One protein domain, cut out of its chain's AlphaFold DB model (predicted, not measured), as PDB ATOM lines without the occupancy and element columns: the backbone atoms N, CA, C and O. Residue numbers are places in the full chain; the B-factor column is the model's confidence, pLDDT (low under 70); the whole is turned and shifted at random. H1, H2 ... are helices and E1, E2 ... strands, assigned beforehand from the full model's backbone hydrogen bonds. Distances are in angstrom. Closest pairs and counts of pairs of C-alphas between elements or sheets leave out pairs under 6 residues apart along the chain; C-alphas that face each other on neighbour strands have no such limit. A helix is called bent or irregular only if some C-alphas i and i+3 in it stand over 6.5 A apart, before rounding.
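AT A GLANCE: This is residues 181 to 362 of the 402 residues of an uncharacterized protein of Bacteroides caecimuris (UniProt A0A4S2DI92). A long, strongly twisted sheet of eight strands folds back on itself like part of a barrel, with H3 inside its curl. The two-stranded sheet E3 and E6 sits at one end of the long axis, H1 at the other, and H2 beside the sheet's strands. The printed part has 182 residues, with E1 H1 E2 E3 E4 E5 E6 E7 H2 H3 E8 E9 E10 along the chain; the large sheet, E8 E4 E5 E7 E2 E1 E9 E10, is mixed. The class is mixed, helices and strands, with under half of the residues in named elements. The whole is compact, with a radius of gyration of the C-alphas of 17.0 A, yet elongated, spanning 53 by 33 by 29 A.

HOW THE PARTS SIT: E1, residues 185 to 196, is antiparallel to E2, residues 222 to 233, with N 193 and O 226 within hydrogen-bond range at 2.7 A. H1, residues 205 to 211, only grazes this sheet, with 5 pairs of C-alphas within 10 A. E3, residues 239 to 242, is antiparallel to E6, residues 272 to 274, with N 241 and O 272 at 2.8 A. E4, residues 251 to 255, and E5, residues 260 to 266, form a hairpin, with N 253 and O 262 at 2.8 A. E7, residues 279 to 286, is antiparallel to E5, with N 265 and O 285 at 2.9 A, and to E2, with N 229 and O 282 at 2.8 A. H2, residues 291 to 297, stands at the sheet's level, its height 1.7 A. The sheet curls round H3, residues 303 to 314; the closest C-alphas of H3 and E4 are those of Ser 314 and Val 254, 5.3 A apart. H2 and H3 only just touch, only at the corner, with 3 pairs of C-alphas within 8 A, the closest those of Leu 297 and Pro 303, 5.7 A. E8, residues 315 to 317, is antiparallel to E4, with N 316 and O 252 at 2.8 A. E9, residues 339 to 343, is parallel to E1, with N 194 and O 341 at 2.8 A, and forms a hairpin with E10, residues 349 to 353, with N 340 and O 352 at 2.8 A. In this folded sheet, one sheet bent into two leaves, E8 E4 E5 face E2 E1 E9 E10, with E7 as the hinge. Every O i to N i+4 pair is within hydrogen-bond range in H2 and H3, and 2 of 3 in H1.

IN THESE COORDINATES: E1 begins at C-alpha 185 (-29.017, 131.265, 52.256) and is 32.1 A long; E2 is 32.9 A, E7 22.5 A, E5 20.2 A and H3 15.1 A. E10 ends at C-alpha 353 (-34.370, 159.060, 59.053).

THE WHOLE: The C-alphas farthest apart, those of Tyr 217 and Asn 236, are 54.3 A apart. The printed part has no cut. The link from E8 to E9, 21 residues, is long. Mean pLDDT of the printed part is 80.0; residues 197 to 221, 337 to 339 and 344 to 362 are under 70.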
ATOM      1  N   GLU A 181     -20.674 136.365  50.302       89.44
ATOM      2  CA  GLU A 181     -20.450 135.517  49.137       89.44
ATOM      3  C   GLU A 181     -20.413 134.030  49.521       89.44
ATOM      4  O   GLU A 181     -19.856 133.645  50.548       89.44
ATOM      5  N   GLY A 182     -21.032 133.184  48.694       87.50
ATOM      6  CA  GLY A 182     -21.051 131.734  48.896       87.50
ATOM      7  C   GLY A 182     -21.953 131.243  50.035       87.50
ATOM      8  O   GLY A 182     -22.005 130.037  50.277       87.50
ATOM      9  N   CYS A 183     -22.689 132.125  50.723       89.00
ATOM     10  CA  CYS A 183     -23.659 131.693  51.725       89.00
ATOM     11  C   CYS A 183     -24.820 130.924  51.052       89.00
ATOM     12  O   CYS A 183     -25.401 131.427  50.085       89.00
ATOM     13  N   PRO A 184     -25.199 129.721  51.539       89.31
ATOM     14  CA  PRO A 184     -26.275 128.928  50.933       89.31
ATOM     15  C   PRO A 184     -27.649 129.604  51.044       89.31
ATOM     16  O   PRO A 184     -28.519 129.394  50.199       89.31
ATOM     17  N   ILE A 185     -27.835 130.433  52.071       92.06
ATOM     18  CA  ILE A 185     -29.017 131.265  52.256       92.06
ATOM     19  C   ILE A 185     -28.598 132.724  52.365       92.06
ATOM     20  O   ILE A 185     -27.712 133.068  53.146       92.06
ATOM     21  N   GLN A 186     -29.283 133.587  51.626       91.62
ATOM     22  CA  GLN A 186     -29.196 135.018  51.848       91.62
ATOM     23  C   GLN A 186     -30.348 135.454  52.750       91.62
ATOM     24  O   GLN A 186     -31.513 135.220  52.435       91.62
ATOM     25  N   ILE A 187     -30.005 136.053  53.887       93.25
ATOM     26  CA  ILE A 187     -30.961 136.649  54.824       93.25
ATOM     27  C   ILE A 187     -30.793 138.154  54.718       93.25
ATOM     28  O   ILE A 187     -29.657 138.626  54.746       93.25
ATOM     29  N   GLY A 188     -31.894 138.883  54.575       92.50
ATOM     30  CA  GLY A 188     -31.886 140.316  54.327       92.50
ATOM     31  C   GLY A 188     -32.983 141.051  55.073       92.50
ATOM     32  O   GLY A 188     -34.143 140.701  54.905       92.50
ATOM     33  N   ILE A 189     -32.649 142.063  55.869       92.00
ATOM     34  CA  ILE A 189     -33.636 142.949  56.497       92.00
ATOM     35  C   ILE A 189     -34.167 143.895  55.421       92.00
ATOM     36  O   ILE A 189     -33.402 144.663  54.842       92.00
ATOM     37  N   MET A 190     -35.466 143.785  55.143       88.00
ATOM     38  CA  MET A 190     -36.171 144.579  54.136       88.00
ATOM     39  C   MET A 190     -36.863 145.798  54.732       88.00
ATOM     40  O   MET A 190     -37.010 146.787  54.034       88.00
ATOM     41  N   SER A 191     -37.306 145.710  55.986       86.88
ATOM     42  CA  SER A 191     -37.911 146.812  56.736       86.88
ATOM     43  C   SER A 191     -37.662 146.631  58.228       86.88
ATOM     44  O   SER A 191     -37.442 145.508  58.694       86.88
ATOM     45  N   HIS A 192     -37.655 147.735  58.974       86.38
ATOM     46  CA  HIS A 192     -37.399 147.741  60.411       86.38
ATOM     47  C   HIS A 192     -38.026 148.978  61.067       86.38
ATOM     48  O   HIS A 192     -37.590 150.112  60.910       86.38
ATOM     49  N   ASP A 193     -39.040 148.715  61.873       85.19
ATOM     50  CA  ASP A 193     -39.945 149.691  62.443       85.19
ATOM     51  C   ASP A 193     -39.992 149.564  63.959       85.19
ATOM     52  O   ASP A 193     -39.637 148.545  64.563       85.19
ATOM     53  N   ILE A 194     -40.457 150.625  64.602       83.81
ATOM     54  CA  ILE A 194     -40.510 150.741  66.048       83.81
ATOM     55  C   ILE A 194     -41.950 150.871  66.486       83.81
ATOM     56  O   ILE A 194     -42.685 151.766  66.079       83.81
ATOM     57  N   LYS A 195     -42.339 149.991  67.403       81.88
ATOM     58  CA  LYS A 195     -43.598 150.117  68.117       81.88
ATOM     59  C   LYS A 195     -43.348 150.712  69.485       81.88
ATOM     60  O   LYS A 195     -42.601 150.148  70.290       81.88
ATOM     61  N   LEU A 196     -44.055 151.791  69.780       76.44
ATOM     62  CA  LEU A 196     -44.028 152.409  71.096       76.44
ATOM     63  C   LEU A 196     -45.034 151.764  72.062       76.44
ATOM     64  O   LEU A 196     -46.016 151.125  71.669       76.44
ATOM     65  N   GLY A 197     -44.779 151.920  73.359       67.19
ATOM     66  CA  GLY A 197     -45.730 151.653  74.432       67.19
ATOM     67  C   GLY A 197     -46.893 152.653  74.434       67.19
ATOM     68  O   GLY A 197     -46.871 153.658  73.730       67.19
ATOM     69  N   ASN A 198     -47.929 152.381  75.237       58.06
ATOM     70  CA  ASN A 198     -49.040 153.317  75.445       58.06
ATOM     71  C   ASN A 198     -48.547 154.532  76.243       58.06
ATOM     72  O   ASN A 198     -48.667 154.563  77.467       58.06
ATOM     73  N   THR A 199     -47.999 155.527  75.559       54.72
ATOM     74  CA  THR A 199     -47.625 156.809  76.151       54.72
ATOM     75  C   THR A 199     -48.405 157.927  75.472       54.72
ATOM     76  O   THR A 199     -48.639 157.925  74.264       54.72
ATOM     77  N   TYR A 200     -48.878 158.879  76.276       51.03
ATOM     78  CA  TYR A 200     -49.518 160.089  75.773       51.03
ATOM     79  C   TYR A 200     -48.405 161.024  75.296       51.03
ATOM     80  O   TYR A 200     -47.850 161.787  76.083       51.03
ATOM     81  N   ILE A 201     -48.006 160.906  74.030       53.69
ATOM     82  CA  ILE A 201     -46.933 161.738  73.480       53.69
ATOM     83  C   ILE A 201     -47.553 163.017  72.915       53.69
ATOM     84  O   ILE A 201     -47.847 163.113  71.730       53.69
ATOM     85  N   SER A 202     -47.777 164.013  73.772       47.62
ATOM     86  CA  SER A 202     -48.069 165.390  73.344       47.62
ATOM     87  C   SER A 202     -46.763 166.182  73.204       47.62
ATOM     88  O   SER A 202     -46.573 167.202  73.866       47.62
ATOM     89  N   MET A 203     -45.813 165.659  72.429       49.62
ATOM     90  CA  MET A 203     -44.475 166.241  72.287       49.62
ATOM     91  C   MET A 203     -44.250 166.725  70.856       49.62
ATOM     92  O   MET A 203     -44.754 166.127  69.908       49.62
ATOM     93  N   ASN A 204     -43.482 167.804  70.701       49.91
ATOM     94  CA  ASN A 204     -43.002 168.222  69.387       49.91
ATOM     95  C   ASN A 204     -41.929 167.243  68.862       49.91
ATOM     96  O   ASN A 204     -41.338 166.469  69.619       49.91
ATOM     97  N   VAL A 205     -41.694 167.289  67.550       50.88
ATOM     98  CA  VAL A 205     -40.791 166.403  66.791       50.88
ATOM     99  C   VAL A 205     -39.374 166.324  67.382       50.88
ATOM    100  O   VAL A 205     -38.798 165.242  67.464       50.88
ATOM    101  N   ASP A 206     -38.813 167.430  67.869       49.84
ATOM    102  CA  ASP A 206     -37.461 167.416  68.443       49.84
ATOM    103  C   ASP A 206     -37.406 166.789  69.839       49.84
ATOM    104  O   ASP A 206     -36.448 166.092  70.170       49.84
ATOM    105  N   SER A 207     -38.465 166.942  70.637       53.50
ATOM    106  CA  SER A 207     -38.568 166.260  71.929       53.50
ATOM    107  C   SER A 207     -38.787 164.750  71.761       53.50
ATOM    108  O   SER A 207     -38.291 163.968  72.571       53.50
ATOM    109  N   LEU A 208     -39.469 164.331  70.688       57.34
ATOM    110  CA  LEU A 208     -39.648 162.927  70.303       57.34
ATOM    111  C   LEU A 208     -38.293 162.223  70.079       57.34
ATOM    112  O   LEU A 208     -38.072 161.163  70.659       57.34
ATOM    113  N   LYS A 209     -37.344 162.823  69.345       57.06
ATOM    114  CA  LYS A 209     -36.041 162.194  69.016       57.06
ATOM    115  C   LYS A 209     -35.320 161.593  70.228       57.06
ATOM    116  O   LYS A 209     -34.911 160.438  70.175       57.06
ATOM    117  N   GLN A 210     -35.189 162.340  71.324       55.81
ATOM    118  CA  GLN A 210     -34.483 161.859  72.519       55.81
ATOM    119  C   GLN A 210     -35.371 160.998  73.435       55.81
ATOM    120  O   GLN A 210     -34.887 160.039  74.031       55.81
ATOM    121  N   HIS A 211     -36.673 161.292  73.528       59.34
ATOM    122  CA  HIS A 211     -37.570 160.620  74.479       59.34
ATOM    123  C   HIS A 211     -38.093 159.258  73.997       59.34
ATOM    124  O   HIS A 211     -38.480 158.431  74.823       59.34
ATOM    125  N   LEU A 212     -38.113 159.003  72.684       62.00
ATOM    126  CA  LEU A 212     -38.631 157.761  72.091       62.00
ATOM    127  C   LEU A 212     -37.811 156.519  72.449       62.00
ATOM    128  O   LEU A 212     -38.365 155.438  72.674       62.00
ATOM    129  N   LEU A 213     -36.492 156.673  72.516       62.34
ATOM    130  CA  LEU A 213     -35.599 155.592  72.915       62.34
ATOM    131  C   LEU A 213     -35.625 155.404  74.438       62.34
ATOM    132  O   LEU A 213     -35.634 154.269  74.920       62.34
ATOM    133  N   TRP A 214     -35.715 156.498  75.209       54.19
ATOM    134  CA  TRP A 214     -35.720 156.437  76.670       54.19
ATOM    135  C   TRP A 214     -36.284 157.703  77.341       54.19
ATOM    136  O   TRP A 214     -35.918 158.823  76.995       54.19
ATOM    137  N   SER A 215     -37.106 157.536  78.384       53.84
ATOM    138  CA  SER A 215     -37.542 158.627  79.267       53.84
ATOM    139  C   SER A 215     -37.244 158.290  80.726       53.84
ATOM    140  O   SER A 215     -37.648 157.236  81.220       53.84
ATOM    141  N   LYS A 216     -36.611 159.224  81.456       50.69
ATOM    142  CA  LYS A 216     -36.380 159.104  82.912       50.69
ATOM    143  C   LYS A 216     -37.676 158.970  83.723       50.69
ATOM    144  O   LYS A 216     -37.628 158.494  84.850       50.69
ATOM    145  N   TYR A 217     -38.813 159.392  83.164       53.44
ATOM    146  CA  TYR A 217     -40.105 159.417  83.855       53.44
ATOM    147  C   TYR A 217     -41.014 158.229  83.507       53.44
ATOM    148  O   TYR A 217     -41.928 157.934  84.272       53.44
ATOM    149  N   GLN A 218     -40.800 157.562  82.364       52.47
ATOM    150  CA  GLN A 218     -41.699 156.511  81.854       52.47
ATOM    151  C   GLN A 218     -41.001 155.176  81.527       52.47
ATOM    152  O   GLN A 218     -41.685 154.244  81.109       52.47
ATOM    153  N   ASN A 219     -39.685 155.044  81.763       54.72
ATOM    154  CA  ASN A 219     -38.851 153.948  81.236       54.72
ATOM    155  C   ASN A 219     -38.949 153.854  79.694       54.72
ATOM    156  O   ASN A 219     -39.499 154.756  79.057       54.72
ATOM    157  N   CYS A 220     -38.325 152.846  79.068       54.44
ATOM    158  CA  CYS A 220     -38.246 152.727  77.605       54.44
ATOM    159  C   CYS A 220     -39.636 152.839  76.958       54.44
ATOM    160  O   CYS A 220     -40.526 152.030  77.226       54.44
ATOM    161  N   ILE A 221     -39.823 153.847  76.099       65.56
ATOM    162  CA  ILE A 221     -41.063 154.002  75.330       65.56
ATOM    163  C   ILE A 221     -41.070 153.007  74.162       65.56
ATOM    164  O   ILE A 221     -42.136 152.542  73.761       65.56
ATOM    165  N   THR A 222     -39.899 152.626  73.645       71.44
ATOM    166  CA  THR A 222     -39.765 151.608  72.600       71.44
ATOM    167  C   THR A 222     -40.121 150.228  73.152       71.44
ATOM    168  O   THR A 222     -39.387 149.624  73.924       71.44
ATOM    169  N   ARG A 223     -41.283 149.709  72.748       74.94
ATOM    170  CA  ARG A 223     -41.805 148.422  73.222       74.94
ATOM    171  C   ARG A 223     -41.219 147.249  72.451       74.94
ATOM    172  O   ARG A 223     -41.012 146.183  73.025       74.94
ATOM    173  N   LYS A 224     -41.059 147.420  71.141       85.31
ATOM    174  CA  LYS A 224     -40.434 146.429  70.268       85.31
ATOM    175  C   LYS A 224     -39.963 147.063  68.974       85.31
ATOM    176  O   LYS A 224     -40.574 148.013  68.486       85.31
ATOM    177  N   VAL A 225     -38.934 146.461  68.405       90.31
ATOM    178  CA  VAL A 225     -38.513 146.674  67.022       90.31
ATOM    179  C   VAL A 225     -39.039 145.500  66.213       90.31
ATOM    180  O   VAL A 225     -38.985 144.368  66.686       90.31
ATOM    181  N   TYR A 226     -39.601 145.737  65.041       92.25
ATOM    182  CA  TYR A 226     -40.210 144.696  64.223       92.25
ATOM    183  C   TYR A 226     -40.033 145.019  62.745       92.25
ATOM    184  O   TYR A 226     -39.663 146.131  62.416       92.25
ATOM    185  N   GLY A 227     -40.277 144.072  61.853       92.38
ATOM    186  CA  GLY A 227     -40.145 144.345  60.427       92.38
ATOM    187  C   GLY A 227     -40.241 143.090  59.588       92.38
ATOM    188  O   GLY A 227     -40.769 142.067  60.042       92.38
ATOM    189  N   GLU A 228     -39.713 143.169  58.374       93.12
ATOM    190  CA  GLU A 228     -39.695 142.077  57.411       93.12
ATOM    191  C   GLU A 228     -38.263 141.684  57.043       93.12
ATOM    192  O   GLU A 228     -37.389 142.523  56.821       93.12
ATOM    193  N   ILE A 229     -38.022 140.376  56.983       93.56
ATOM    194  CA  ILE A 229     -36.775 139.774  56.522       93.56
ATOM    195  C   ILE A 229     -37.067 138.923  55.287       93.56
ATOM    196  O   ILE A 229     -37.964 138.082  55.291       93.56
ATOM    197  N   SER A 230     -36.266 139.108  54.244       93.62
ATOM    198  CA  SER A 230     -36.176 138.221  53.090       93.62
ATOM    199  C   SER A 230     -35.259 137.045  53.397       93.62
ATOM    200  O   SER A 230     -34.135 137.218  53.870       93.62
ATOM    201  N   LEU A 231     -35.729 135.845  53.083       94.31
ATOM    202  CA  LEU A 231     -34.983 134.599  53.122       94.31
ATOM    203  C   LEU A 231     -34.905 134.055  51.700       94.31
ATOM    204  O   LEU A 231     -35.935 133.746  51.103       94.31
ATOM    205  N   LYS A 232     -33.698 133.919  51.154       94.12
ATOM    206  CA  LYS A 232     -33.485 133.473  49.775       94.12
ATOM    207  C   LYS A 232     -32.561 132.269  49.723       94.12
ATOM    208  O   LYS A 232     -31.392 132.355  50.098       94.12
ATOM    209  N   ASN A 233     -33.076 131.146  49.233       94.69
ATOM    210  CA  ASN A 233     -32.281 129.950  48.992       94.69
ATOM    211  C   ASN A 233     -31.446 130.126  47.717       94.69
ATOM    212  O   ASN A 233     -31.990 130.312  46.631       94.69
ATOM    213  N   ARG A 234     -30.118 130.048  47.840       90.94
ATOM    214  CA  ARG A 234     -29.176 130.176  46.714       90.94
ATOM    215  C   ARG A 234     -28.643 128.835  46.217       90.94
ATOM    216  O   ARG A 234     -27.751 128.798  45.374       90.94
ATOM    217  N   THR A 235     -29.165 127.736  46.748       92.44
ATOM    218  CA  THR A 235     -28.739 126.379  46.409       92.44
ATOM    219  C   THR A 235     -29.744 125.693  45.490       92.44
ATOM    220  O   THR A 235     -30.886 126.125  45.328       92.44
ATOM    221  N   ASN A 236     -29.314 124.578  44.905       94.62
ATOM    222  CA  ASN A 236     -30.166 123.654  44.159       94.62
ATOM    223  C   ASN A 236     -30.876 122.625  45.065       94.62
ATOM    224  O   ASN A 236     -31.515 121.707  44.557       94.62
ATOM    225  N   SER A 237     -30.754 122.760  46.388       95.69
ATOM    226  CA  SER A 237     -31.311 121.842  47.384       95.69
ATOM    227  C   SER A 237     -32.308 122.549  48.296       95.69
ATOM    228  O   SER A 237     -32.214 123.757  48.502       95.69
ATOM    229  N   THR A 238     -33.253 121.808  48.868       96.75
ATOM    230  CA  THR A 238     -34.142 122.349  49.902       96.75
ATOM    231  C   THR A 238     -33.345 122.693  51.161       96.75
ATOM    232  O   THR A 238     -32.519 121.900  51.615       96.75
ATOM    233  N   LEU A 239     -33.601 123.874  51.728       96.25
ATOM    234  CA  LEU A 239     -33.013 124.328  52.986       96.25
ATOM    235  C   LEU A 239     -34.041 124.299  54.118       96.25
ATOM    236  O   LEU A 239     -35.200 124.664  53.927       96.25
ATOM    237  N   TYR A 240     -33.577 123.923  55.307       95.50
ATOM    238  CA  TYR A 240     -34.347 123.905  56.546       95.50
ATOM    239  C   TYR A 240     -33.732 124.892  57.535       95.50
ATOM    240  O   TYR A 240     -32.583 124.723  57.948       95.50
ATOM    241  N   LEU A 241     -34.494 125.909  57.926       94.25
ATOM    242  CA  LEU A 241     -34.094 126.868  58.953       94.25
ATOM    243  C   LEU A 241     -34.804 126.539  60.255       94.25
ATOM    244  O   LEU A 241     -36.031 126.468  60.299       94.25
ATOM    245  N   SER A 242     -34.043 126.356  61.325       92.38
ATOM    246  CA  SER A 242     -34.591 126.063  62.648       92.38
ATOM    247  C   SER A 242     -33.913 126.903  63.719       92.38
ATOM    248  O   SER A 242     -32.795 127.392  63.534       92.38
ATOM    249  N   SER A 243     -34.562 127.032  64.877       89.44
ATOM    250  CA  SER A 243     -33.949 127.718  66.011       89.44
ATOM    251  C   SER A 243     -32.698 126.966  66.463       89.44
ATOM    252  O   SER A 243     -32.680 125.729  66.509       89.44
ATOM    253  N   ALA A 244     -31.639 127.708  66.778       81.94
ATOM    254  CA  ALA A 244     -30.443 127.129  67.374       81.94
ATOM    255  C   ALA A 244     -30.658 126.793  68.855       81.94
ATOM    256  O   ALA A 244     -30.143 125.772  69.320       81.94
ATOM    257  N   ASP A 245     -31.463 127.602  69.552       77.75
ATOM    258  CA  ASP A 245     -31.720 127.518  70.986       77.75
ATOM    259  C   ASP A 245     -33.223 127.556  71.337       77.75
ATOM    260  O   ASP A 245     -34.091 127.805  70.497       77.75
ATOM    261  N   SER A 246     -33.547 127.293  72.605       78.44
ATOM    262  CA  SER A 246     -34.914 127.398  73.139       78.44
ATOM    263  C   SER A 246     -35.353 128.839  73.425       78.44
ATOM    264  O   SER A 246     -36.505 129.065  73.788       78.44
ATOM    265  N   LEU A 247     -34.444 129.808  73.285       78.62
ATOM    266  CA  LEU A 247     -34.681 131.227  73.546       78.62
ATOM    267  C   LEU A 247     -35.200 131.963  72.303       78.62
ATOM    268  O   LEU A 247     -35.497 133.154  72.399       78.62
ATOM    269  N   LEU A 248     -35.337 131.261  71.171       85.62
ATOM    270  CA  LEU A 248     -35.861 131.770  69.900       85.62
ATOM    271  C   LEU A 248     -35.069 132.981  69.383       85.62
ATOM    272  O   LEU A 248     -35.621 133.915  68.800       85.62
ATOM    273  N   ARG A 249     -33.751 132.980  69.620       90.06
ATOM    274  CA  ARG A 249     -32.832 134.007  69.119       90.06
ATOM    275  C   ARG A 249     -32.445 133.651  67.689       90.06
ATOM    276  O   ARG A 249     -31.534 132.860  67.463       90.06
ATOM    277  N   HIS A 250     -33.153 134.206  66.714       92.38
ATOM    278  CA  HIS A 250     -32.938 133.881  65.301       92.38
ATOM    279  C   HIS A 250     -31.970 134.845  64.621       92.38
ATOM    280  O   HIS A 250     -31.173 134.432  63.781       92.38
ATOM    281  N   CYS A 251     -32.004 136.120  64.992       92.56
ATOM    282  CA  CYS A 251     -31.073 137.137  64.514       92.56
ATOM    283  C   CYS A 251     -30.638 138.032  65.674       92.56
ATOM    284  O   CYS A 251     -31.305 138.094  66.709       92.56
ATOM    285  N   VAL A 252     -29.525 138.735  65.497       94.56
ATOM    286  CA  VAL A 252     -29.001 139.672  66.492       94.56
ATOM    287  C   VAL A 252     -28.393 140.892  65.823       94.56
ATOM    288  O   VAL A 252     -27.701 140.759  64.821       94.56
ATOM    289  N   VAL A 253     -28.625 142.065  66.399       94.69
ATOM    290  CA  VAL A 253     -27.882 143.294  66.131       94.69
ATOM    291  C   VAL A 253     -26.968 143.562  67.323       94.69
ATOM    292  O   VAL A 253     -27.436 143.716  68.450       94.69
ATOM    293  N   VAL A 254     -25.660 143.576  67.086       93.19
ATOM    294  CA  VAL A 254     -24.643 143.740  68.135       93.19
ATOM    295  C   VAL A 254     -24.263 145.209  68.261       93.19
ATOM    296  O   VAL A 254     -23.863 145.817  67.270       93.19
ATOM    297  N   ASN A 255     -24.325 145.763  69.472       91.88
ATOM    298  CA  ASN A 255     -23.808 147.094  69.765       91.88
ATOM    299  C   ASN A 255     -22.395 146.979  70.379       91.88
ATOM    300  O   ASN A 255     -22.247 146.585  71.540       91.88
ATOM    301  N   PRO A 256     -21.337 147.297  69.612       85.75
ATOM    302  CA  PRO A 256     -19.961 147.133  70.070       85.75
ATOM    303  C   PRO A 256     -19.548 148.148  71.145       85.75
ATOM    304  O   PRO A 256     -18.640 147.851  71.918       85.75
ATOM    305  N   ASN A 257     -20.196 149.315  71.216       85.31
ATOM    306  CA  ASN A 257     -19.810 150.386  72.141       85.31
ATOM    307  C   ASN A 257     -20.179 150.059  73.595       85.31
ATOM    308  O   ASN A 257     -19.424 150.377  74.513       85.31
ATOM    309  N   SER A 258     -21.308 149.381  73.807       82.12
ATOM    310  CA  SER A 258     -21.814 148.995  75.133       82.12
ATOM    311  C   SER A 258     -21.758 147.494  75.415       82.12
ATOM    312  O   SER A 258     -22.153 147.063  76.500       82.12
ATOM    313  N   ASN A 259     -21.228 146.699  74.482       80.81
ATOM    314  CA  ASN A 259     -21.107 145.243  74.596       80.81
ATOM    315  C   ASN A 259     -22.446 144.550  74.933       80.81
ATOM    316  O   ASN A 259     -22.500 143.591  75.706       80.81
ATOM    317  N   ASP A 260     -23.532 145.052  74.352       90.25
ATOM    318  CA  ASP A 260     -24.880 144.502  74.438       90.25
ATOM    319  C   ASP A 260     -25.461 144.250  73.040       90.25
ATOM    320  O   ASP A 260     -24.799 144.406  72.010       90.25
ATOM    321  N   SER A 261     -26.671 143.695  72.973       93.06
ATOM    322  CA  SER A 261     -27.239 143.222  71.711       93.06
ATOM    323  C   SER A 261     -28.757 143.234  71.716       93.06
ATOM    324  O   SER A 261     -29.385 142.979  72.743       93.06
ATOM    325  N   LEU A 262     -29.321 143.474  70.536       94.31
ATOM    326  CA  LEU A 262     -30.743 143.404  70.252       94.31
ATOM    327  C   LEU A 262     -31.042 142.115  69.477       94.31
ATOM    328  O   LEU A 262     -30.656 141.959  68.322       94.31
ATOM    329  N   TYR A 263     -31.716 141.175  70.122       95.06
ATOM    330  CA  TYR A 263     -32.092 139.873  69.585       95.06
ATOM    331  C   TYR A 263     -33.487 139.899  68.965       95.06
ATOM    332  O   TYR A 263     -34.418 140.477  69.531       95.06
ATOM    333  N   PHE A 264     -33.655 139.185  67.857       94.94
ATOM    334  CA  PHE A 264     -34.914 139.066  67.132       94.94
ATOM    335  C   PHE A 264     -35.363 137.616  67.015       94.94
ATOM    336  O   PHE A 264     -34.543 136.705  66.869       94.94
ATOM    337  N   THR A 265     -36.679 137.434  67.009       94.81
ATOM    338  CA  THR A 265     -37.348 136.189  66.643       94.81
ATOM    339  C   THR A 265     -38.132 136.376  65.348       94.81
ATOM    340  O   THR A 265     -38.596 137.472  65.038       94.81
ATOM    341  N   LEU A 266     -38.282 135.288  64.601       94.38
ATOM    342  CA  LEU A 266     -39.086 135.239  63.383       94.38
ATOM    343  C   LEU A 266     -40.502 134.821  63.771       94.38
ATOM    344  O   LEU A 266     -40.681 133.925  64.592       94.38
ATOM    345  N   LEU A 267     -41.497 135.458  63.165       92.19
ATOM    346  CA  LEU A 267     -42.919 135.256  63.445       92.19
ATOM    347  C   LEU A 267     -43.562 134.212  62.520       92.19
ATOM    348  O   LEU A 267     -44.753 134.294  62.222       92.19
ATOM    349  N   ASP A 268     -42.772 133.244  62.063       88.75
ATOM    350  CA  ASP A 268     -43.215 132.124  61.234       88.75
ATOM    351  C   ASP A 268     -43.029 130.797  61.989       88.75
ATOM    352  O   ASP A 268     -42.266 130.704  62.956       88.75
ATOM    353  N   SER A 269     -43.737 129.760  61.553       85.69
ATOM    354  CA  SER A 269     -43.607 128.422  62.122       85.69
ATOM    355  C   SER A 269     -42.263 127.808  61.731       85.69
ATOM    356  O   SER A 269     -41.901 127.763  60.557       85.69
ATOM    357  N   LEU A 270     -41.526 127.308  62.722       88.00
ATOM    358  CA  LEU A 270     -40.269 126.598  62.500       88.00
ATOM    359  C   LEU A 270     -40.491 125.074  62.401       88.00
ATOM    360  O   LEU A 270     -41.333 124.543  63.126       88.00
ATOM    361  N   PRO A 271     -39.694 124.351  61.590       92.31
ATOM    362  CA  PRO A 271     -38.652 124.881  60.712       92.31
ATOM    363  C   PRO A 271     -39.229 125.572  59.465       92.31
ATOM    364  O   PRO A 271     -40.201 125.095  58.882       92.31
ATOM    365  N   ILE A 272     -38.590 126.652  59.013       94.56
ATOM    366  CA  ILE A 272     -38.900 127.260  57.712       94.56
ATOM    367  C   ILE A 272     -38.231 126.411  56.632       94.56
ATOM    368  O   ILE A 272     -37.019 126.191  56.666       94.56
ATOM    369  N   VAL A 273     -39.023 125.944  55.669       96.00
ATOM    370  CA  VAL A 273     -38.559 125.140  54.532       96.00
ATOM    371  C   VAL A 273     -38.538 126.011  53.282       96.00
ATOM    372  O   VAL A 273     -39.578 126.563  52.920       96.00
ATOM    373  N   LEU A 274     -37.376 126.116  52.634       96.81
ATOM    374  CA  LEU A 274     -37.180 126.860  51.386       96.81
ATOM    375  C   LEU A 274     -36.744 125.910  50.269       96.81
ATOM    376  O   LEU A 274     -35.682 125.292  50.353       96.81
ATOM    377  N   ASN A 275     -37.530 125.821  49.204       97.12
ATOM    378  CA  ASN A 275     -37.185 125.074  47.997       97.12
ATOM    379  C   ASN A 275     -36.031 125.745  47.227       97.12
ATOM    380  O   ASN A 275     -35.700 126.903  47.502       97.12
ATOM    381  N   PRO A 276     -35.383 125.041  46.279       96.12
ATOM    382  CA  PRO A 276     -34.343 125.628  45.436       96.12
ATOM    383  C   PRO A 276     -34.799 126.937  44.784       96.12
ATOM    384  O   PRO A 276     -35.896 126.998  44.232       96.12
ATOM    385  N   ALA A 277     -33.958 127.973  44.858       90.38
ATOM    386  CA  ALA A 277     -34.249 129.331  44.375       90.38
ATOM    387  C   ALA A 277     -35.492 130.017  44.991       90.38
ATOM    388  O   ALA A 277     -35.882 131.091  44.530       90.38
ATOM    389  N   GLU A 278     -36.109 129.443  46.031       94.94
ATOM    390  CA  GLU A 278     -37.245 130.062  46.714       94.94
ATOM    391  C   GLU A 278     -36.797 131.311  47.479       94.94
ATOM    392  O   GLU A 278     -35.779 131.313  48.182       94.94
ATOM    393  N   GLN A 279     -37.610 132.359  47.369       92.69
ATOM    394  CA  GLN A 279     -37.545 133.541  48.209       92.69
ATOM    395  C   GLN A 279     -38.825 133.635  49.036       92.69
ATOM    396  O   GLN A 279     -39.928 133.520  48.502       92.69
ATOM    397  N   ARG A 280     -38.676 133.882  50.337       93.69
ATOM    398  CA  ARG A 280     -39.786 134.073  51.269       93.69
ATOM    399  C   ARG A 280     -39.539 135.294  52.135       93.69
ATOM    400  O   ARG A 280     -38.451 135.454  52.677       93.69
ATOM    401  N   VAL A 281     -40.560 136.126  52.292       93.69
ATOM    402  CA  VAL A 281     -40.545 137.245  53.238       93.69
ATOM    403  C   VAL A 281     -41.247 136.805  54.515       93.69
ATOM    404  O   VAL A 281     -42.355 136.272  54.465       93.69
ATOM    405  N   VAL A 282     -40.592 137.003  55.654       95.06
ATOM    406  CA  VAL A 282     -41.106 136.657  56.982       95.06
ATOM    407  C   VAL A 282     -41.057 137.871  57.894       95.06
ATOM    408  O   VAL A 282     -40.147 138.693  57.812       95.06
ATOM    409  N   LYS A 283     -42.029 137.978  58.799       95.88
ATOM    410  CA  LYS A 283     -42.026 139.030  59.817       95.88
ATOM    411  C   LYS A 283     -41.109 138.656  60.969       95.88
ATOM    412  O   LYS A 283     -40.978 137.478  61.300       95.88
ATOM    413  N   TYR A 284     -40.520 139.651  61.614       94.69
ATOM    414  CA  TYR A 284     -39.721 139.466  62.819       94.69
ATOM    415  C   TYR A 284     -40.061 140.515  63.874       94.69
ATOM    416  O   TYR A 284     -40.610 141.575  63.567       94.69
ATOM    417  N   GLU A 285     -39.716 140.227  65.126       95.12
ATOM    418  CA  GLU A 285     -39.739 141.215  66.201       95.12
ATOM    419  C   GLU A 285     -38.627 140.987  67.224       95.12
ATOM    420  O   GLU A 285     -38.105 139.882  67.380       95.12
ATOM    421  N   SER A 286     -38.253 142.048  67.930       93.94
ATOM    422  CA  SER A 286     -37.307 141.993  69.033       93.94
ATOM    423  C   SER A 286     -37.893 141.180  70.184       93.94
ATOM    424  O   SER A 286     -39.046 141.397  70.567       93.94
ATOM    425  N   LEU A 287     -37.085 140.313  70.795       92.25
ATOM    426  CA  LEU A 287     -37.451 139.610  72.027       92.25
ATOM    427  C   LEU A 287     -37.834 140.593  73.157       92.25
ATOM    428  O   LEU A 287     -37.343 141.727  73.180       92.25
ATOM    429  N   PRO A 288     -38.686 140.184  74.115       87.38
ATOM    430  CA  PRO A 288     -39.089 141.042  75.228       87.38
ATOM    431  C   PRO A 288     -37.924 141.357  76.183       87.38
ATOM    432  O   PRO A 288     -36.973 140.585  76.290       87.38
ATOM    433  N   ARG A 289     -38.063 142.446  76.958       83.50
ATOM    434  CA  ARG A 289     -37.134 142.870  78.032       83.50
ATOM    435  C   ARG A 289     -35.709 143.165  77.551       83.50
ATOM    436  O   ARG A 289     -34.735 142.773  78.190       83.50
ATOM    437  N   GLN A 290     -35.592 143.860  76.424       87.00
ATOM    438  CA  GLN A 290     -34.310 144.311  75.868       87.00
ATOM    439  C   GLN A 290     -34.057 145.803  76.122       87.00
ATOM    440  O   GLN A 290     -33.348 146.463  75.373       87.00
ATOM    441  N   ASP A 291     -34.626 146.336  77.205       81.25
ATOM    442  CA  ASP A 291     -34.607 147.762  77.543       81.25
ATOM    443  C   ASP A 291     -33.184 148.313  77.728       81.25
ATOM    444  O   ASP A 291     -32.927 149.470  77.412       81.25
ATOM    445  N   VAL A 292     -32.252 147.476  78.200       84.81
ATOM    446  CA  VAL A 292     -30.835 147.836  78.392       84.81
ATOM    447  C   VAL A 292     -30.179 148.254  77.075       84.81
ATOM    448  O   VAL A 292     -29.426 149.223  77.062       84.81
ATOM    449  N   PHE A 293     -30.535 147.598  75.964       89.19
ATOM    450  CA  PHE A 293     -30.033 147.969  74.642       89.19
ATOM    451  C   PHE A 293     -30.387 149.415  74.298       89.19
ATOM    452  O   PHE A 293     -29.526 150.209  73.930       89.19
ATOM    453  N   PHE A 294     -31.652 149.790  74.497       84.88
ATOM    454  CA  PHE A 294     -32.117 151.147  74.223       84.88
ATOM    455  C   PHE A 294     -31.567 152.171  75.230       84.88
ATOM    456  O   PHE A 294     -31.290 153.304  74.846       84.88
ATOM    457  N   GLN A 295     -31.347 151.783  76.493       81.31
ATOM    458  CA  GLN A 295     -30.679 152.632  77.496       81.31
ATOM    459  C   GLN A 295     -29.243 152.982  77.116       81.31
ATOM    460  O   GLN A 295     -28.792 154.092  77.394       81.31
ATOM    461  N   ASN A 296     -28.518 152.038  76.522       86.56
ATOM    462  CA  ASN A 296     -27.153 152.271  76.079       86.56
ATOM    463  C   ASN A 296     -27.124 153.042  74.760       86.56
ATOM    464  O   ASN A 296     -26.323 153.958  74.608       86.56
ATOM    465  N   LEU A 297     -28.055 152.744  73.851       85.19
ATOM    466  CA  LEU A 297     -28.188 153.431  72.569       85.19
ATOM    467  C   LEU A 297     -28.359 154.951  72.725       85.19
ATOM    468  O   LEU A 297     -27.784 155.710  71.955       85.19
ATOM    469  N   ILE A 298     -29.099 155.416  73.740       80.31
ATOM    470  CA  ILE A 298     -29.276 156.860  73.992       80.31
ATOM    471  C   ILE A 298     -28.029 157.579  74.519       80.31
ATOM    472  O   ILE A 298     -28.062 158.800  74.647       80.31
ATOM    473  N   GLN A 299     -26.972 156.853  74.893       82.38
ATOM    474  CA  GLN A 299     -25.712 157.472  75.321       82.38
ATOM    475  C   GLN A 299     -24.862 157.929  74.130       82.38
ATOM    476  O   GLN A 299     -23.888 158.654  74.320       82.38
ATOM    477  N   GLU A 300     -25.215 157.498  72.920       84.06
ATOM    478  CA  GLU A 300     -24.552 157.899  71.685       84.06
ATOM    479  C   GLU A 300     -24.907 159.344  71.316       84.06
ATOM    480  O   GLU A 300     -25.992 159.832  71.629       84.06
ATOM    481  N   GLU A 301     -23.989 160.033  70.636       79.31
ATOM    482  CA  GLU A 301     -24.175 161.437  70.236       79.31
ATOM    483  C   GLU A 301     -25.368 161.603  69.280       79.31
ATOM    484  O   GLU A 301     -26.191 162.495  69.467       79.31
ATOM    485  N   GLU A 302     -25.503 160.681  68.319       79.00
ATOM    486  CA  GLU A 302     -26.617 160.603  67.366       79.00
ATOM    487  C   GLU A 302     -27.257 159.198  67.423       79.00
ATOM    488  O   GLU A 302     -26.958 158.333  66.591       79.00
ATOM    489  N   PRO A 303     -28.130 158.918  68.414       79.94
ATOM    490  CA  PRO A 303     -28.628 157.566  68.688       79.94
ATOM    491  C   PRO A 303     -29.352 156.897  67.517       79.94
ATOM    492  O   PRO A 303     -29.257 155.686  67.341       79.94
ATOM    493  N   TRP A 304     -30.084 157.670  66.715       78.81
ATOM    494  CA  TRP A 304     -30.876 157.161  65.592       78.81
ATOM    495  C   TRP A 304     -30.013 156.793  64.391       78.81
ATOM    496  O   TRP A 304     -30.161 155.698  63.846       78.81
ATOM    497  N   ASP A 305     -29.083 157.674  64.023       78.06
ATOM    498  CA  ASP A 305     -28.060 157.403  63.017       78.06
ATOM    499  C   ASP A 305     -27.249 156.165  63.395       78.06
ATOM    500  O   ASP A 305     -27.053 155.261  62.579       78.06
ATOM    501  N   TYR A 306     -26.821 156.101  64.659       84.31
ATOM    502  CA  TYR A 306     -26.073 154.965  65.167       84.31
ATOM    503  C   TYR A 306     -26.911 153.685  65.137       84.31
ATOM    504  O   TYR A 306     -26.428 152.653  64.675       84.31
ATOM    505  N   PHE A 307     -28.183 153.741  65.542       86.25
ATOM    506  CA  PHE A 307     -29.054 152.569  65.529       86.25
ATOM    507  C   PHE A 307     -29.265 152.014  64.121       86.25
ATOM    508  O   PHE A 307     -29.172 150.805  63.911       86.25
ATOM    509  N   TYR A 308     -29.489 152.893  63.147       83.44
ATOM    510  CA  TYR A 308     -29.548 152.524  61.737       83.44
ATOM    511  C   TYR A 308     -28.247 151.845  61.279       83.44
ATOM    512  O   TYR A 308     -28.259 150.786  60.646       83.44
ATOM    513  N   ASP A 309     -27.099 152.424  61.637       84.56
ATOM    514  CA  ASP A 309     -25.794 151.876  61.278       84.56
ATOM    515  C   ASP A 309     -25.545 150.496  61.909       84.56
ATOM    516  O   ASP A 309     -24.908 149.646  61.276       84.56
ATOM    517  N   LEU A 310     -26.088 150.228  63.101       89.62
ATOM    518  CA  LEU A 310     -26.034 148.903  63.720       89.62
ATOM    519  C   LEU A 310     -26.766 147.844  62.882       89.62
ATOM    520  O   LEU A 310     -26.244 146.738  62.731       89.62
ATOM    521  N   PHE A 311     -27.921 148.166  62.291       88.06
ATOM    522  CA  PHE A 311     -28.616 147.253  61.374       88.06
ATOM    523  C   PHE A 311     -27.802 146.974  60.109       88.06
ATOM    524  O   PHE A 311     -27.666 145.820  59.705       88.06
ATOM    525  N   CYS A 312     -27.193 148.008  59.527       85.19
ATOM    526  CA  CYS A 312     -26.377 147.867  58.322       85.19
ATOM    527  C   CYS A 312     -25.109 147.026  58.570       85.19
ATOM    528  O   CYS A 312     -24.665 146.242  57.725       85.19
ATOM    529  N   ARG A 313     -24.465 147.213  59.729       87.12
ATOM    530  CA  ARG A 313     -23.086 146.743  59.956       87.12
ATOM    531  C   ARG A 313     -22.978 145.541  60.878       87.12
ATOM    532  O   ARG A 313     -22.059 144.742  60.707       87.12
ATOM    533  N   SER A 314     -23.914 145.398  61.808       90.69
ATOM    534  CA  SER A 314     -23.769 144.515  62.965       90.69
ATOM    535  C   SER A 314     -24.941 143.552  63.147       90.69
ATOM    536  O   SER A 314     -25.122 143.025  64.246       90.69
ATOM    537  N   ALA A 315     -25.718 143.298  62.091       93.56
ATOM    538  CA  ALA A 315     -26.762 142.281  62.073       93.56
ATOM    539  C   ALA A 315     -26.206 140.900  61.669       93.56
ATOM    540  O   ALA A 315     -25.501 140.767  60.664       93.56
ATOM    541  N   TYR A 316     -26.549 139.857  62.429       94.44
ATOM    542  CA  TYR A 316     -26.070 138.488  62.228       94.44
ATOM    543  C   TYR A 316     -27.182 137.449  62.380       94.44
ATOM    544  O   TYR A 316     -28.074 137.578  63.222       94.44
ATOM    545  N   ASN A 317     -27.077 136.377  61.593       93.69
ATOM    546  CA  ASN A 317     -27.911 135.192  61.724       93.69
ATOM    547  C   ASN A 317     -27.439 134.329  62.899       93.69
ATOM    548  O   ASN A 317     -26.242 134.066  63.046       93.69
ATOM    549  N   LEU A 318     -28.398 133.833  63.677       93.75
ATOM    550  CA  LEU A 318     -28.189 132.868  64.754       93.75
ATOM    551  C   LEU A 318     -28.924 131.538  64.514       93.75
ATOM    552  O   LEU A 318     -28.756 130.607  65.295       93.75
ATOM    553  N   MET A 319     -29.722 131.417  63.447       92.62
ATOM    554  CA  MET A 319     -30.451 130.183  63.134       92.62
ATOM    555  C   MET A 319     -29.535 129.056  62.649       92.62
ATOM    556  O   MET A 319     -28.468 129.287  62.070       92.62
ATOM    557  N   LYS A 320     -30.018 127.820  62.803       93.62
ATOM    558  CA  LYS A 320     -29.446 126.642  62.149       93.62
ATOM    559  C   LYS A 320     -29.914 126.565  60.702       93.62
ATOM    560  O   LYS A 320     -31.094 126.767  60.427       93.62
ATOM    561  N   VAL A 321     -29.002 126.214  59.801       93.44
ATOM    562  CA  VAL A 321     -29.280 125.925  58.390       93.44
ATOM    563  C   VAL A 321     -28.964 124.455  58.155       93.44
ATOM    564  O   VAL A 321     -27.817 124.041  58.317       93.44
ATOM    565  N   ASN A 322     -29.972 123.657  57.806       94.19
ATOM    566  CA  ASN A 322     -29.875 122.197  57.684       94.19
ATOM    567  C   ASN A 322     -29.307 121.528  58.951       94.19
ATOM    568  O   ASN A 322     -28.510 120.600  58.878       94.19
ATOM    569  N   GLY A 323     -29.707 122.025  60.125       91.06
ATOM    570  CA  GLY A 323     -29.255 121.521  61.427       91.06
ATOM    571  C   GLY A 323     -27.887 122.040  61.888       91.06
ATOM    572  O   GLY A 323     -27.563 121.895  63.065       91.06
ATOM    573  N   GLU A 324     -27.120 122.704  61.020       91.62
ATOM    574  CA  GLU A 324     -25.817 123.285  61.355       91.62
ATOM    575  C   GLU A 324     -25.955 124.735  61.821       91.62
ATOM    576  O   GLU A 324     -26.611 125.548  61.170       91.62
ATOM    577  N   GLU A 325     -25.299 125.097  62.923       89.00
ATOM    578  CA  GLU A 325     -25.224 126.494  63.357       89.00
ATOM    579  C   GLU A 325     -24.335 127.290  62.400       89.00
ATOM    580  O   GLU A 325     -23.124 127.078  62.339       89.00
ATOM    581  N   LYS A 326     -24.932 128.224  61.652       84.56
ATOM    582  CA  LYS A 326     -24.204 129.090  60.719       84.56
ATOM    583  C   LYS A 326     -24.370 130.540  61.121       84.56
ATOM    584  O   LYS A 326     -25.454 131.100  61.016       84.56
ATOM    585  N   ARG A 327     -23.272 131.159  61.543       88.06
ATOM    586  CA  ARG A 327     -23.229 132.583  61.882       88.06
ATOM    587  C   ARG A 327     -22.636 133.346  60.712       88.06
ATOM    588  O   ARG A 327     -21.485 133.131  60.352       88.06
ATOM    589  N   PHE A 328     -23.431 134.216  60.116       90.69
ATOM    590  CA  PHE A 328     -23.022 135.076  59.011       90.69
ATOM    591  C   PHE A 328     -23.787 136.398  59.096       90.69
ATOM    592  O   PHE A 328     -24.793 136.492  59.808       90.69
ATOM    593  N   ARG A 329     -23.277 137.429  58.416       92.69
ATOM    594  CA  ARG A 329     -23.919 138.746  58.385       92.69
ATOM    595  C   ARG A 329     -25.271 138.667  57.688       92.69
ATOM    596  O   ARG A 329     -25.430 137.960  56.697       92.69
ATOM    597  N   VAL A 330     -26.231 139.406  58.222       93.38
ATOM    598  CA  VAL A 330     -27.529 139.619  57.588       93.38
ATOM    599  C   VAL A 330     -27.403 140.826  56.665       93.38
ATOM    600  O   VAL A 330     -26.824 141.841  57.048       93.38
ATOM    601  N   MET A 331     -27.907 140.690  55.438       92.75
ATOM    602  CA  MET A 331     -27.980 141.789  54.482       92.75
ATOM    603  C   MET A 331     -28.963 142.856  54.937       92.75
ATOM    604  O   MET A 331     -29.894 142.579  55.692       92.75
ATOM    605  N   TYR A 332     -28.802 144.054  54.400       90.00
ATOM    606  CA  TYR A 332     -29.700 145.165  54.651       90.00
ATOM    607  C   TYR A 332     -30.094 145.840  53.335       90.00
ATOM    608  O   TYR A 332     -29.237 146.043  52.471       90.00
ATOM    609  N   ASP A 333     -31.380 146.152  53.163       88.12
ATOM    610  CA  ASP A 333     -31.871 146.905  52.005       88.12
ATOM    611  C   ASP A 333     -31.499 148.388  52.126       88.12
ATOM    612  O   ASP A 333     -32.309 149.228  52.513       88.12
ATOM    613  N   ASP A 334     -30.255 148.709  51.752       83.94
ATOM    614  CA  ASP A 334     -29.737 150.081  51.781       83.94
ATOM    615  C   ASP A 334     -30.583 151.054  50.926       83.94
ATOM    616  O   ASP A 334     -30.509 152.264  51.129       83.94
ATOM    617  N   THR A 335     -31.336 150.551  49.937       79.69
ATOM    618  CA  THR A 335     -31.977 151.367  48.891       79.69
ATOM    619  C   THR A 335     -33.410 151.792  49.181       79.69
ATOM    620  O   THR A 335     -33.844 152.805  48.633       79.69
ATOM    621  N   ASN A 336     -34.145 151.047  50.007       70.12
ATOM    622  CA  ASN A 336     -35.512 151.412  50.394       70.12
ATOM    623  C   ASN A 336     -35.591 152.015  51.789       70.12
ATOM    624  O   ASN A 336     -36.401 152.913  52.020       70.12
ATOM    625  N   GLU A 337     -34.763 151.536  52.710       59.91
ATOM    626  CA  GLU A 337     -34.914 151.861  54.115       59.91
ATOM    627  C   GLU A 337     -33.776 152.762  54.568       59.91
ATOM    628  O   GLU A 337     -32.652 152.312  54.735       59.91
ATOM    629  N   GLN A 338     -34.071 154.046  54.775       63.34
ATOM    630  CA  GLN A 338     -33.135 155.011  55.367       63.34
ATOM    631  C   GLN A 338     -33.581 155.492  56.753       63.34
ATOM    632  O   GLN A 338     -33.126 156.536  57.234       63.34
ATOM    633  N   GLY A 339     -34.500 154.764  57.388       69.56
ATOM    634  CA  GLY A 339     -35.118 155.187  58.631       69.56
ATOM    635  C   GLY A 339     -36.040 154.158  59.274       69.56
ATOM    636  O   GLY A 339     -36.170 153.044  58.790       69.56
ATOM    637  N   PHE A 340     -36.692 154.573  60.360       73.69
ATOM    638  CA  PHE A 340     -37.619 153.774  61.155       73.69
ATOM    639  C   PHE A 340     -39.024 154.346  61.051       73.69
ATOM    640  O   PHE A 340     -39.238 155.525  61.365       73.69
ATOM    641  N   TRP A 341     -40.003 153.526  60.669       74.56
ATOM    642  CA  TRP A 341     -41.395 153.886  60.898       74.56
ATOM    643  C   TRP A 341     -41.706 153.759  62.386       74.56
ATOM    644  O   TRP A 341     -41.377 152.753  63.015       74.56
ATOM    645  N   VAL A 342     -42.330 154.779  62.969       74.19
ATOM    646  CA  VAL A 342     -42.716 154.752  64.380       74.19
ATOM    647  C   VAL A 342     -44.226 154.684  64.501       74.19
ATOM    648  O   VAL A 342     -44.936 155.642  64.196       74.19
ATOM    649  N   ASP A 343     -44.700 153.549  65.006       70.94
ATOM    650  CA  ASP A 343     -46.106 153.317  65.302       70.94
ATOM    651  C   ASP A 343     -46.446 153.766  66.725       70.94
ATOM    652  O   ASP A 343     -46.013 153.158  67.718       70.94
ATOM    653  N   VAL A 344     -47.306 154.784  66.823       64.88
ATOM    654  CA  VAL A 344     -47.901 155.237  68.085       64.88
ATOM    655  C   VAL A 344     -49.351 154.764  68.171       64.88
ATOM    656  O   VAL A 344     -50.152 154.926  67.248       64.88
ATOM    657  N   VAL A 345     -49.736 154.189  69.311       50.75
ATOM    658  CA  VAL A 345     -51.140 153.839  69.564       50.75
ATOM    659  C   VAL A 345     -51.955 155.139  69.587       50.75
ATOM    660  O   VAL A 345     -51.721 155.967  70.461       50.75
ATOM    661  N   ARG A 346     -52.925 155.275  68.661       45.53
ATOM    662  CA  ARG A 346     -53.814 156.441  68.383       45.53
ATOM    663  C   ARG A 346     -53.483 157.294  67.141       45.53
ATOM    664  O   ARG A 346     -53.792 158.480  67.122       45.53
ATOM    665  N   SER A 347     -52.994 156.655  66.073       45.28
ATOM    666  CA  SER A 347     -53.096 157.148  64.679       45.28
ATOM    667  C   SER A 347     -52.050 158.167  64.220       45.28
ATOM    668  O   SER A 347     -52.159 158.672  63.103       45.28
ATOM    669  N   SER A 348     -51.031 158.444  65.032       49.88
ATOM    670  CA  SER A 348     -49.888 159.256  64.611       49.88
ATOM    671  C   SER A 348     -48.736 158.336  64.251       49.88
ATOM    672  O   SER A 348     -48.184 157.677  65.128       49.88
ATOM    673  N   ASN A 349     -48.363 158.319  62.977       56.94
ATOM    674  CA  ASN A 349     -47.173 157.625  62.516       56.94
ATOM    675  C   ASN A 349     -46.212 158.649  61.920       56.94
ATOM    676  O   ASN A 349     -46.641 159.531  61.175       56.94
ATOM    677  N   PHE A 350     -44.929 158.524  62.230       62.03
ATOM    678  CA  PHE A 350     -43.888 159.382  61.674       62.03
ATOM    679  C   PHE A 350     -42.657 158.552  61.323       62.03
ATOM    680  O   PHE A 350     -42.478 157.441  61.823       62.03
ATOM    681  N   TRP A 351     -41.819 159.100  60.449       64.00
ATOM    682  CA  TRP A 351     -40.613 158.439  59.963       64.00
ATOM    683  C   TRP A 351     -39.376 159.111  60.567       64.00
ATOM    684  O   TRP A 351     -39.262 160.339  60.558       64.00
ATOM    685  N   ILE A 352     -38.465 158.316  61.131       67.69
ATOM    686  CA  ILE A 352     -37.173 158.793  61.639       67.69
ATOM    687  C   ILE A 352     -36.101 158.392  60.641       67.69
ATOM    688  O   ILE A 352     -35.827 157.208  60.518       67.69
ATOM    689  N   LEU A 353     -35.468 159.350  59.971       64.56
ATOM    690  CA  LEU A 353     -34.370 159.060  59.053       64.56
ATOM    691  C   LEU A 353     -33.009 159.102  59.755       64.56
ATOM    692  O   LEU A 353     -32.832 159.720  60.805       64.56
ATOM    693  N   LYS A 354     -32.018 158.504  59.098       59.31
ATOM    694  CA  LYS A 354     -30.602 158.432  59.482       59.31
ATOM    695  C   LYS A 354     -29.858 159.778  59.629       59.31
ATOM    696  O   LYS A 354     -28.654 159.762  59.514       59.31
ATOM    697  N   ARG A 355     -30.497 160.948  59.711       51.66
ATOM    698  CA  ARG A 355     -29.860 162.233  60.123       51.66
ATOM    699  C   ARG A 355     -30.871 163.165  60.799       51.66
ATOM    700  O   ARG A 355     -30.765 164.391  60.734       51.66
ATOM    701  N   GLY A 356     -31.922 162.583  61.374       48.69
ATOM    702  CA  GLY A 356     -33.022 163.295  62.011       48.69
ATOM    703  C   GLY A 356     -34.404 162.873  61.509       48.69
ATOM    704  O   GLY A 356     -34.571 162.060  60.607       48.69
ATOM    705  N   MET A 357     -35.439 163.463  62.105       48.06
ATOM    706  CA  MET A 357     -36.820 163.307  61.652       48.06
ATOM    707  C   MET A 357     -37.022 164.183  60.421       48.06
ATOM    708  O   MET A 357     -37.398 165.346  60.533       48.06
ATOM    709  N   TYR A 358     -36.708 163.635  59.255       50.56
ATOM    710  CA  TYR A 358     -37.163 164.190  57.996       50.56
ATOM    711  C   TYR A 358     -38.475 163.490  57.682       50.56
ATOM    712  O   TYR A 358     -38.496 162.328  57.271       50.56
ATOM    713  N   ASP A 359     -39.590 164.164  57.922       50.78
ATOM    714  CA  ASP A 359     -40.840 163.613  57.441       50.78
ATOM    715  C   ASP A 359     -40.881 163.843  55.933       50.78
ATOM    716  O   ASP A 359     -41.228 164.921  55.447       50.78
ATOM    717  N   ARG A 360     -40.508 162.815  55.171       49.94
ATOM    718  CA  ARG A 360     -40.678 162.816  53.719       49.94
ATOM    719  C   ARG A 360     -42.133 163.117  53.345       49.94
ATOM    720  O   ARG A 360     -42.343 163.677  52.280       49.94
ATOM    721  N   LYS A 361     -43.123 162.830  54.207       51.72
ATOM    722  CA  LYS A 361     -44.513 163.265  54.013       51.72
ATOM    723  C   LYS A 361     -44.718 164.750  54.290       51.72
ATOM    724  O   LYS A 361     -45.517 165.329  53.568       51.72
ATOM    725  N   TYR A 362     -44.029 165.381  55.249       55.34
ATOM    726  CA  TYR A 362     -44.061 166.848  55.368       55.34
ATOM    727  C   TYR A 362     -43.370 167.496  54.170       55.34
ATOM    728  O   TYR A 362     -43.963 168.383  53.587       55.34
TER     729      TYR A 362